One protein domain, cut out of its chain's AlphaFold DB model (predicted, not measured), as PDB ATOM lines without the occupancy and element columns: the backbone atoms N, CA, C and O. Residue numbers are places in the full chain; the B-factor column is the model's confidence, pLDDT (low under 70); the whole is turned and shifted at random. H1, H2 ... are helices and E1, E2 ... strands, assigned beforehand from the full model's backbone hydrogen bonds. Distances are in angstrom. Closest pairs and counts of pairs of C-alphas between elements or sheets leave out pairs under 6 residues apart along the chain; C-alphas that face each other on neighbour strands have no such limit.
ATOM      1  N   ALA A  20     157.811 174.583 236.054       98.19
ATOM      2  CA  ALA A  20     158.444 174.710 237.360       98.19
ATOM      3  C   ALA A  20     157.546 174.166 238.481       98.19
ATOM      4  O   ALA A  20     156.357 173.915 238.289       98.19
ATOM      5  N   VAL A  21     158.108 174.009 239.677       98.44
ATOM      6  CA  VAL A  21     157.364 173.737 240.914       98.44
ATOM      7  C   VAL A  21     157.641 174.855 241.905       98.44
ATOM      8  O   VAL A  21     158.791 175.090 242.266       98.44
ATOM      9  N   TRP A  22     156.591 175.530 242.362       98.12
ATOM     10  CA  TRP A  22     156.686 176.521 243.432       98.12
ATOM     11  C   TRP A  22     156.379 175.890 244.785       98.12
ATOM     12  O   TRP A  22     155.360 175.216 244.931       98.12
ATOM     13  N   VAL A  23     157.236 176.138 245.776       96.75
ATOM     14  CA  VAL A  23     157.082 175.644 247.150       96.75
ATOM     15  C   VAL A  23     156.768 176.813 248.083       96.75
ATOM     16  O   VAL A  23     157.634 177.629 248.399       96.75
ATOM     17  N   SER A  24     155.527 176.888 248.566       93.88
ATOM     18  CA  SER A  24     154.986 178.093 249.212       93.88
ATOM     19  C   SER A  24     155.657 178.476 250.534       93.88
ATOM     20  O   SER A  24     155.707 179.654 250.868       93.88
ATOM     21  N   GLY A  25     156.152 177.503 251.304       87.50
ATOM     22  CA  GLY A  25     156.718 177.751 252.638       87.50
ATOM     23  C   GLY A  25     158.088 178.421 252.608       87.50
ATOM     24  O   GLY A  25     158.382 179.263 253.451       87.50
ATOM     25  N   VAL A  26     158.912 178.066 251.622       90.38
ATOM     26  CA  VAL A  26     160.249 178.648 251.409       90.38
ATOM     27  C   VAL A  26     160.265 179.683 250.282       90.38
ATOM     28  O   VAL A  26     161.267 180.365 250.095       90.38
ATOM     29  N   ASN A  27     159.142 179.825 249.572       92.81
ATOM     30  CA  ASN A  27     158.975 180.675 248.399       92.81
ATOM     31  C   ASN A  27     160.049 180.429 247.325       92.81
ATOM     32  O   ASN A  27     160.625 181.371 246.782       92.81
ATOM     33  N   ASP A  28     160.312 179.152 247.053       96.19
ATOM     34  CA  ASP A  28     161.299 178.709 246.068       96.19
ATOM     35  C   ASP A  28     160.612 178.210 244.792       96.19
ATOM     36  O   ASP A  28     159.481 177.714 244.843       96.19
ATOM     37  N   VAL A  29     161.286 178.357 243.652       97.62
ATOM     38  CA  VAL A  29     160.797 177.967 242.322       97.62
ATOM     39  C   VAL A  29     161.821 177.039 241.687       97.62
ATOM     40  O   VAL A  29     162.916 177.453 241.310       97.62
ATOM     41  N   LEU A  30     161.444 175.772 241.559       97.69
ATOM     42  CA  LEU A  30     162.297 174.708 241.051       97.69
ATOM     43  C   LEU A  30     161.995 174.488 239.564       97.69
ATOM     44  O   LEU A  30     160.919 173.961 239.269       97.69
ATOM     45  N   PRO A  31     162.889 174.856 238.627       98.12
ATOM     46  CA  PRO A  31     162.660 174.626 237.204       98.12
ATOM     47  C   PRO A  31     162.599 173.125 236.912       98.12
ATOM     48  O   PRO A  31     163.341 172.341 237.505       98.12
ATOM     49  N   GLN A  32     161.718 172.732 235.996       98.19
ATOM     50  CA  GLN A  32     161.507 171.340 235.613       98.19
ATOM     51  C   GLN A  32     161.629 171.183 234.098       98.19
ATOM     52  O   GLN A  32     161.257 172.092 233.357       98.19
ATOM     53  N   PRO A  33     162.158 170.049 233.616       96.44
ATOM     54  CA  PRO A  33     162.357 169.837 232.186       96.44
ATOM     55  C   PRO A  33     161.043 169.613 231.423       96.44
ATOM     56  O   PRO A  33     160.991 169.876 230.227       96.44
ATOM     57  N   ASP A  34     160.003 169.113 232.095       95.06
ATOM     58  CA  ASP A  34     158.706 168.788 231.502       95.06
ATOM     59  C   ASP A  34     157.593 168.687 232.565       95.06
ATOM     60  O   ASP A  34     157.853 168.609 233.772       95.06
ATOM     61  N   LEU A  35     156.336 168.654 232.101       94.19
ATOM     62  CA  LEU A  35     155.136 168.513 232.935       94.19
ATOM     63  C   LEU A  35     155.164 167.263 233.824       94.19
ATOM     64  O   LEU A  35     154.737 167.320 234.977       94.19
ATOM     65  N   ILE A  36     155.636 166.126 233.303       95.56
ATOM     66  CA  ILE A  36     155.621 164.854 234.042       95.56
ATOM     67  C   ILE A  36     156.533 164.976 235.259       95.56
ATOM     68  O   ILE A  36     156.122 164.668 236.379       95.56
ATOM     69  N   THR A  37     157.744 165.483 235.050       97.25
ATOM     70  CA  THR A  37     158.726 165.710 236.103       97.25
ATOM     71  C   THR A  37     158.196 166.723 237.115       97.25
ATOM     72  O   THR A  37     158.261 166.470 238.315       97.25
ATOM     73  N   ALA A  38     157.559 167.809 236.660       97.56
ATOM     74  CA  ALA A  38     156.948 168.787 237.555       97.56
ATOM     75  C   ALA A  38     155.833 168.197 238.430       97.56
ATOM     76  O   ALA A  38     155.798 168.456 239.635       97.56
ATOM     77  N   LEU A  39     154.952 167.367 237.863       97.00
ATOM     78  CA  LEU A  39     153.899 166.679 238.615       97.00
ATOM     79  C   LEU A  39     154.478 165.725 239.662       97.00
ATOM     80  O   LEU A  39     154.028 165.734 240.809       97.00
ATOM     81  N   VAL A  40     155.486 164.932 239.286       98.00
ATOM     82  CA  VAL A  40     156.170 164.011 240.206       98.00
ATOM     83  C   VAL A  40     156.843 164.792 241.333       98.00
ATOM     84  O   VAL A  40     156.573 164.519 242.501       98.00
ATOM     85  N   THR A  41     157.632 165.821 241.010       98.12
ATOM     86  CA  THR A  41     158.305 166.659 242.012       98.12
ATOM     87  C   THR A  41     157.305 167.344 242.944       98.12
ATOM     88  O   THR A  41     157.497 167.330 244.158       98.12
ATOM     89  N   ALA A  42     156.209 167.910 242.431       97.69
ATOM     90  CA  ALA A  42     155.192 168.529 243.279       97.69
ATOM     91  C   ALA A  42     154.520 167.509 244.214       97.69
ATOM     92  O   ALA A  42     154.280 167.810 245.385       97.69
ATOM     93  N   ALA A  43     154.234 166.295 243.732       97.12
ATOM     94  CA  ALA A  43     153.674 165.227 244.556       97.12
ATOM     95  C   ALA A  43     154.645 164.786 245.665       97.12
ATOM     96  O   ALA A  43     154.239 164.679 246.823       97.12
ATOM     97  N   GLU A  44     155.925 164.593 245.336       96.31
ATOM     98  CA  GLU A  44     156.978 164.238 246.295       96.31
ATOM     99  C   GLU A  44     157.155 165.310 247.374       96.31
ATOM    100  O   GLU A  44     157.178 164.995 248.564       96.31
ATOM    101  N   GLN A  45     157.216 166.583 246.976       95.44
ATOM    102  CA  GLN A  45     157.340 167.699 247.910       95.44
ATOM    103  C   GLN A  45     156.120 167.797 248.827       95.44
ATOM    104  O   GLN A  45     156.279 167.897 250.040       95.44
ATOM    105  N   ASN A  46     154.898 167.696 248.290       94.38
ATOM    106  CA  ASN A  46     153.692 167.689 249.121       94.38
ATOM    107  C   ASN A  46     153.688 166.513 250.110       94.38
ATOM    108  O   ASN A  46     153.359 166.705 251.279       94.38
ATOM    109  N   ALA A  47     154.110 165.317 249.687       91.69
ATOM    110  CA  ALA A  47     154.216 164.160 250.573       91.69
ATOM    111  C   ALA A  47     155.253 164.368 251.691       91.69
ATOM    112  O   ALA A  47     154.982 164.031 252.844       91.69
ATOM    113  N   ALA A  48     156.411 164.954 251.379       89.69
ATOM    114  CA  ALA A  48     157.432 165.288 252.372       89.69
ATOM    115  C   ALA A  48     156.942 166.361 253.364       89.69
ATOM    116  O   ALA A  48     157.165 166.251 254.570       89.69
ATOM    117  N   LEU A  49     156.228 167.372 252.865       88.81
ATOM    118  CA  LEU A  49     155.699 168.483 253.657       88.81
ATOM    119  C   LEU A  49     154.533 168.079 254.568       88.81
ATOM    120  O   LEU A  49     154.347 168.711 255.606       88.81
ATOM    121  N   CYS A  50     153.799 167.004 254.254       82.75
ATOM    122  CA  CYS A  50     152.755 166.452 255.129       82.75
ATOM    123  C   CYS A  50     153.273 166.037 256.517       82.75
ATOM    124  O   CYS A  50     152.488 165.968 257.460       82.75
ATOM    125  N   GLY A  51     154.572 165.747 256.658       79.50
ATOM    126  CA  GLY A  51     155.193 165.458 257.954       79.50
ATOM    127  C   GLY A  51     155.540 166.706 258.777       79.50
ATOM    128  O   GLY A  51     155.900 166.583 259.947       79.50
ATOM    129  N   GLY A  52     155.461 167.899 258.183       80.25
ATOM    130  CA  GLY A  52     155.707 169.160 258.869       80.25
ATOM    131  C   GLY A  52     154.582 169.488 259.850       80.25
ATOM    132  O   GLY A  52     153.407 169.361 259.521       80.25
ATOM    133  N   TYR A  53     154.941 169.941 261.051       76.44
ATOM    134  CA  TYR A  53     153.988 170.370 262.073       76.44
ATOM    135  C   TYR A  53     154.281 171.814 262.480       76.44
ATOM    136  O   TYR A  53     155.344 172.103 263.026       76.44
ATOM    137  N   ASP A  54     153.335 172.718 262.228       77.75
ATOM    138  CA  ASP A  54     153.394 174.139 262.607       77.75
ATOM    139  C   ASP A  54     152.581 174.457 263.876       77.75
ATOM    140  O   ASP A  54     152.418 175.619 264.249       77.75
ATOM    141  N   GLY A  55     152.068 173.428 264.559       78.50
ATOM    142  CA  GLY A  55     151.165 173.589 265.696       78.50
ATOM    143  C   GLY A  55     149.682 173.478 265.341       78.50
ATOM    144  O   GLY A  55     148.865 173.463 266.263       78.50
ATOM    145  N   HIS A  56     149.316 173.363 264.059       76.69
ATOM    146  CA  HIS A  56     147.934 173.163 263.635       76.69
ATOM    147  C   HIS A  56     147.726 171.773 262.999       76.69
ATOM    148  O   HIS A  56     148.345 171.448 261.989       76.69
ATOM    149  N   PRO A  57     146.816 170.931 263.525       74.38
ATOM    150  CA  PRO A  57     146.670 169.538 263.080       74.38
ATOM    151  C   PRO A  57     146.078 169.376 261.671       74.38
ATOM    152  O   PRO A  57     146.070 168.271 261.137       74.38
ATOM    153  N   PHE A  58     145.557 170.454 261.080       76.00
ATOM    154  CA  PHE A  58     144.862 170.420 259.788       76.00
ATOM    155  C   PHE A  58     145.404 171.420 258.766       76.00
ATOM    156  O   PHE A  58     144.814 171.561 257.697       76.00
ATOM    157  N   THR A  59     146.489 172.132 259.085       76.75
ATOM    158  CA  THR A  59     147.083 173.101 258.154       76.75
ATOM    159  C   THR A  59     148.430 172.563 257.704       76.75
ATOM    160  O   THR A  59     149.305 172.366 258.540       76.75
ATOM    161  N   PRO A  60     148.616 172.279 256.409       77.94
ATOM    162  CA  PRO A  60     149.935 171.924 255.920       77.94
ATOM    163  C   PRO A  60     150.846 173.153 255.993       77.94
ATOM    164  O   PRO A  60     150.439 174.272 255.675       77.94
ATOM    165  N   VAL A  61     152.096 172.924 256.386       86.56
ATOM    166  CA  VAL A  61     153.108 173.978 256.571       86.56
ATOM    167  C   VAL A  61     153.433 174.688 255.251       86.56
ATOM    168  O   VAL A  61     153.786 175.867 255.227       86.56
ATOM    169  N   ALA A  62     153.322 173.966 254.137       91.94
ATOM    170  CA  ALA A  62     153.547 174.478 252.797       91.94
ATOM    171  C   ALA A  62     152.852 173.602 251.752       91.94
ATOM    172  O   ALA A  62     152.466 172.467 252.027       91.94
ATOM    173  N   TYR A  63     152.759 174.135 250.539       93.19
ATOM    174  CA  TYR A  63     152.275 173.438 249.358       93.19
ATOM    175  C   TYR A  63     153.325 173.509 248.257       93.19
ATOM    176  O   TYR A  63     153.973 174.543 248.084       93.19
ATOM    177  N   ALA A  64     153.442 172.436 247.486       96.88
ATOM    178  CA  ALA A  64     154.129 172.433 246.207       96.88
ATOM    179  C   ALA A  64     153.100 172.472 245.070       96.88
ATOM    180  O   ALA A  64     152.183 171.646 245.026       96.88
ATOM    181  N   VAL A  65     153.235 173.442 244.168       97.38
ATOM    182  CA  VAL A  65     152.289 173.702 243.074       97.38
ATOM    183  C   VAL A  65     153.039 173.701 241.750       97.38
ATOM    184  O   VAL A  65     154.059 174.376 241.616       97.38
ATOM    185  N   VAL A  66     152.526 172.961 240.766       98.00
ATOM    186  CA  VAL A  66     153.058 172.981 239.398       98.00
ATOM    187  C   VAL A  66     152.750 174.326 238.752       98.00
ATOM    188  O   VAL A  66     151.620 174.817 238.832       98.00
ATOM    189  N   LEU A  67     153.759 174.906 238.110       97.44
ATOM    190  CA  LEU A  67     153.650 176.125 237.331       97.44
ATOM    191  C   LEU A  67     153.839 175.840 235.837       97.44
ATOM    192  O   LEU A  67     154.711 175.048 235.477       97.44
ATOM    193  N   HIS A  68     153.072 176.545 235.004       95.12
ATOM    194  CA  HIS A  68     153.277 176.653 233.561       95.12
ATOM    195  C   HIS A  68     153.476 178.128 233.192       95.12
ATOM    196  O   HIS A  68     152.612 178.957 233.502       95.12
ATOM    197  N   HIS A  69     154.633 178.480 232.621       94.69
ATOM    198  CA  HIS A  69     155.020 179.878 232.355       94.69
ATOM    199  C   HIS A  69     154.816 180.801 233.570       94.69
ATOM    200  O   HIS A  69     154.228 181.879 233.487       94.69
ATOM    201  N   GLY A  70     155.243 180.331 234.746       95.25
ATOM    202  CA  GLY A  70     155.186 181.079 236.004       95.25
ATOM    203  C   GLY A  70     153.812 181.176 236.684       95.25
ATOM    204  O   GLY A  70     153.732 181.729 237.783       95.25
ATOM    205  N   TYR A  71     152.743 180.622 236.106       95.81
ATOM    206  CA  TYR A  71     151.404 180.595 236.706       95.81
ATOM    207  C   TYR A  71     151.040 179.216 237.242       95.81
ATOM    208  O   TYR A  71     151.427 178.216 236.653       95.81
ATOM    209  N   ALA A  72     150.250 179.150 238.317       96.50
ATOM    210  CA  ALA A  72     149.748 177.872 238.817       96.50
ATOM    211  C   ALA A  72     148.919 177.154 237.745       96.50
ATOM    212  O   ALA A  72     147.971 177.715 237.192       96.50
ATOM    213  N   TRP A  73     149.294 175.908 237.473       95.50
ATOM    214  CA  TRP A  73     148.787 175.149 236.345       95.50
ATOM    215  C   TRP A  73     147.661 174.203 236.757       95.50
ATOM    216  O   TRP A  73     147.775 173.433 237.712       95.50
ATOM    217  N   THR A  74     146.593 174.212 235.966       91.31
ATOM    218  CA  THR A  74     145.756 173.036 235.729       91.31
ATOM    219  C   THR A  74     145.373 173.039 234.258       91.31
ATOM    220  O   THR A  74     145.204 174.102 233.658       91.31
ATOM    221  N   GLN A  75     145.146 171.855 233.690       87.69
ATOM    222  CA  GLN A  75     144.681 171.741 232.308       87.69
ATOM    223  C   GLN A  75     143.429 172.602 232.046       87.69
ATOM    224  O   GLN A  75     143.379 173.372 231.093       87.69
ATOM    225  N   SER A  76     142.433 172.532 232.935       83.94
ATOM    226  CA  SER A  76     141.189 173.295 232.795       83.94
ATOM    227  C   SER A  76     141.389 174.811 232.838       83.94
ATOM    228  O   SER A  76     140.687 175.532 232.132       83.94
ATOM    229  N   VAL A  77     142.329 175.305 233.648       82.88
ATOM    230  CA  VAL A  77     142.617 176.739 233.777       82.88
ATOM    231  C   VAL A  77     143.327 177.272 232.539       82.88
ATOM    232  O   VAL A  77     143.022 178.386 232.112       82.88
ATOM    233  N   GLU A  78     144.223 176.493 231.931       86.25
ATOM    234  CA  GLU A  78     144.847 176.901 230.669       86.25
ATOM    235  C   GLU A  78     143.849 176.878 229.506       86.25
ATOM    236  O   GLU A  78     143.799 177.839 228.739       86.25
ATOM    237  N   HIS A  79     142.954 175.882 229.448       83.00
ATOM    238  CA  HIS A  79     141.880 175.850 228.445       83.00
ATOM    239  C   HIS A  79     140.952 177.065 228.567       83.00
ATOM    240  O   HIS A  79     140.639 177.716 227.574       83.00
ATOM    241  N   GLN A  80     140.528 177.408 229.789       76.56
ATOM    242  CA  GLN A  80     139.691 178.589 230.037       76.56
ATOM    243  C   GLN A  80     140.391 179.900 229.666       76.56
ATOM    244  O   GLN A  80     139.721 180.872 229.327       76.56
ATOM    245  N   ALA A  81     141.721 179.934 229.746       75.31
ATOM    246  CA  ALA A  81     142.526 181.089 229.372       75.31
ATOM    247  C   ALA A  81     142.883 181.127 227.875       75.31
ATOM    248  O   ALA A  81     143.508 182.097 227.446       75.31
ATOM    249  N   GLY A  82     142.531 180.095 227.094       77.44
ATOM    250  CA  GLY A  82     142.914 179.969 225.684       77.44
ATOM    251  C   GLY A  82     144.430 179.873 225.478       77.44
ATOM    252  O   GLY A  82     144.945 180.379 224.483       77.44
TER     253      GLY A  82
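AT A GLANCE: This is residues 20 to 82 of the 203 residues of an uncharacterized protein of Streptomyces sp. V2 (UniProt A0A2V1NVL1). One helix, H1, lies along one face of a small sheet of three strands, making two layers, helices on one face of a sheet. The loop of residues 50 to 63 makes one end of the long axis, and the short helix H2 lies off the sheet at the other end. The printed part has 63 residues, in the order E1, E2, H1, E3, H2; the sheet runs E2, E1, E3, antiparallel throughout, and the class is mixed, helices and strands. It is only just compact, close to loose, with a radius of gyration of the C-alphas of 12.7 A and spans of 41 by 24 by 17 A.

IN THESE COORDINATES: Find C-alpha 20 at (158.444, 174.710, 237.360), where E1 begins; it runs to residue 23, 9.9 A. E2 is residues 28 to 32, 12.8 A. From C-alpha 35 at (155.136, 168.513, 232.935), H1 runs to residue 49, 20.7 A. E3 is residues 64 to 68, 13.4 A. H2, residues 75 to 80, 8.8 A, ends at (139.691, 178.589, 230.037).

HOW THE PARTS SIT: Look at the hairpin E1 and E2: N 21 and O 30 are 2.8 A apart, within hydrogen-bond range. Between E1 and E3, N 22 and O 65 are 2.9 A apart. H1 is on the sheet at a height of 7.9 A, over E1 and E3; its closest C-alphas to E3 are Ala 42 and Ala 64, 5.0 A. It runs along the strands, at 8 degrees to E1 on the local plane. E2, H1 and E3 form a split strand-helix-strand unit, E1 between the two strands, with a right-handed crossover. H2 is not on the sheet and is apart from H1. In H1 and H2 every O i to N i+4 pair is within hydrogen-bond range.

THE WHOLE: The C-alphas farthest apart, Gly 55 and Gly 82, are 41.3 A apart. The printed part has no cut; the link from H1 to E3 is long, 14 residues. No printed residue is under 70 in pLDDT.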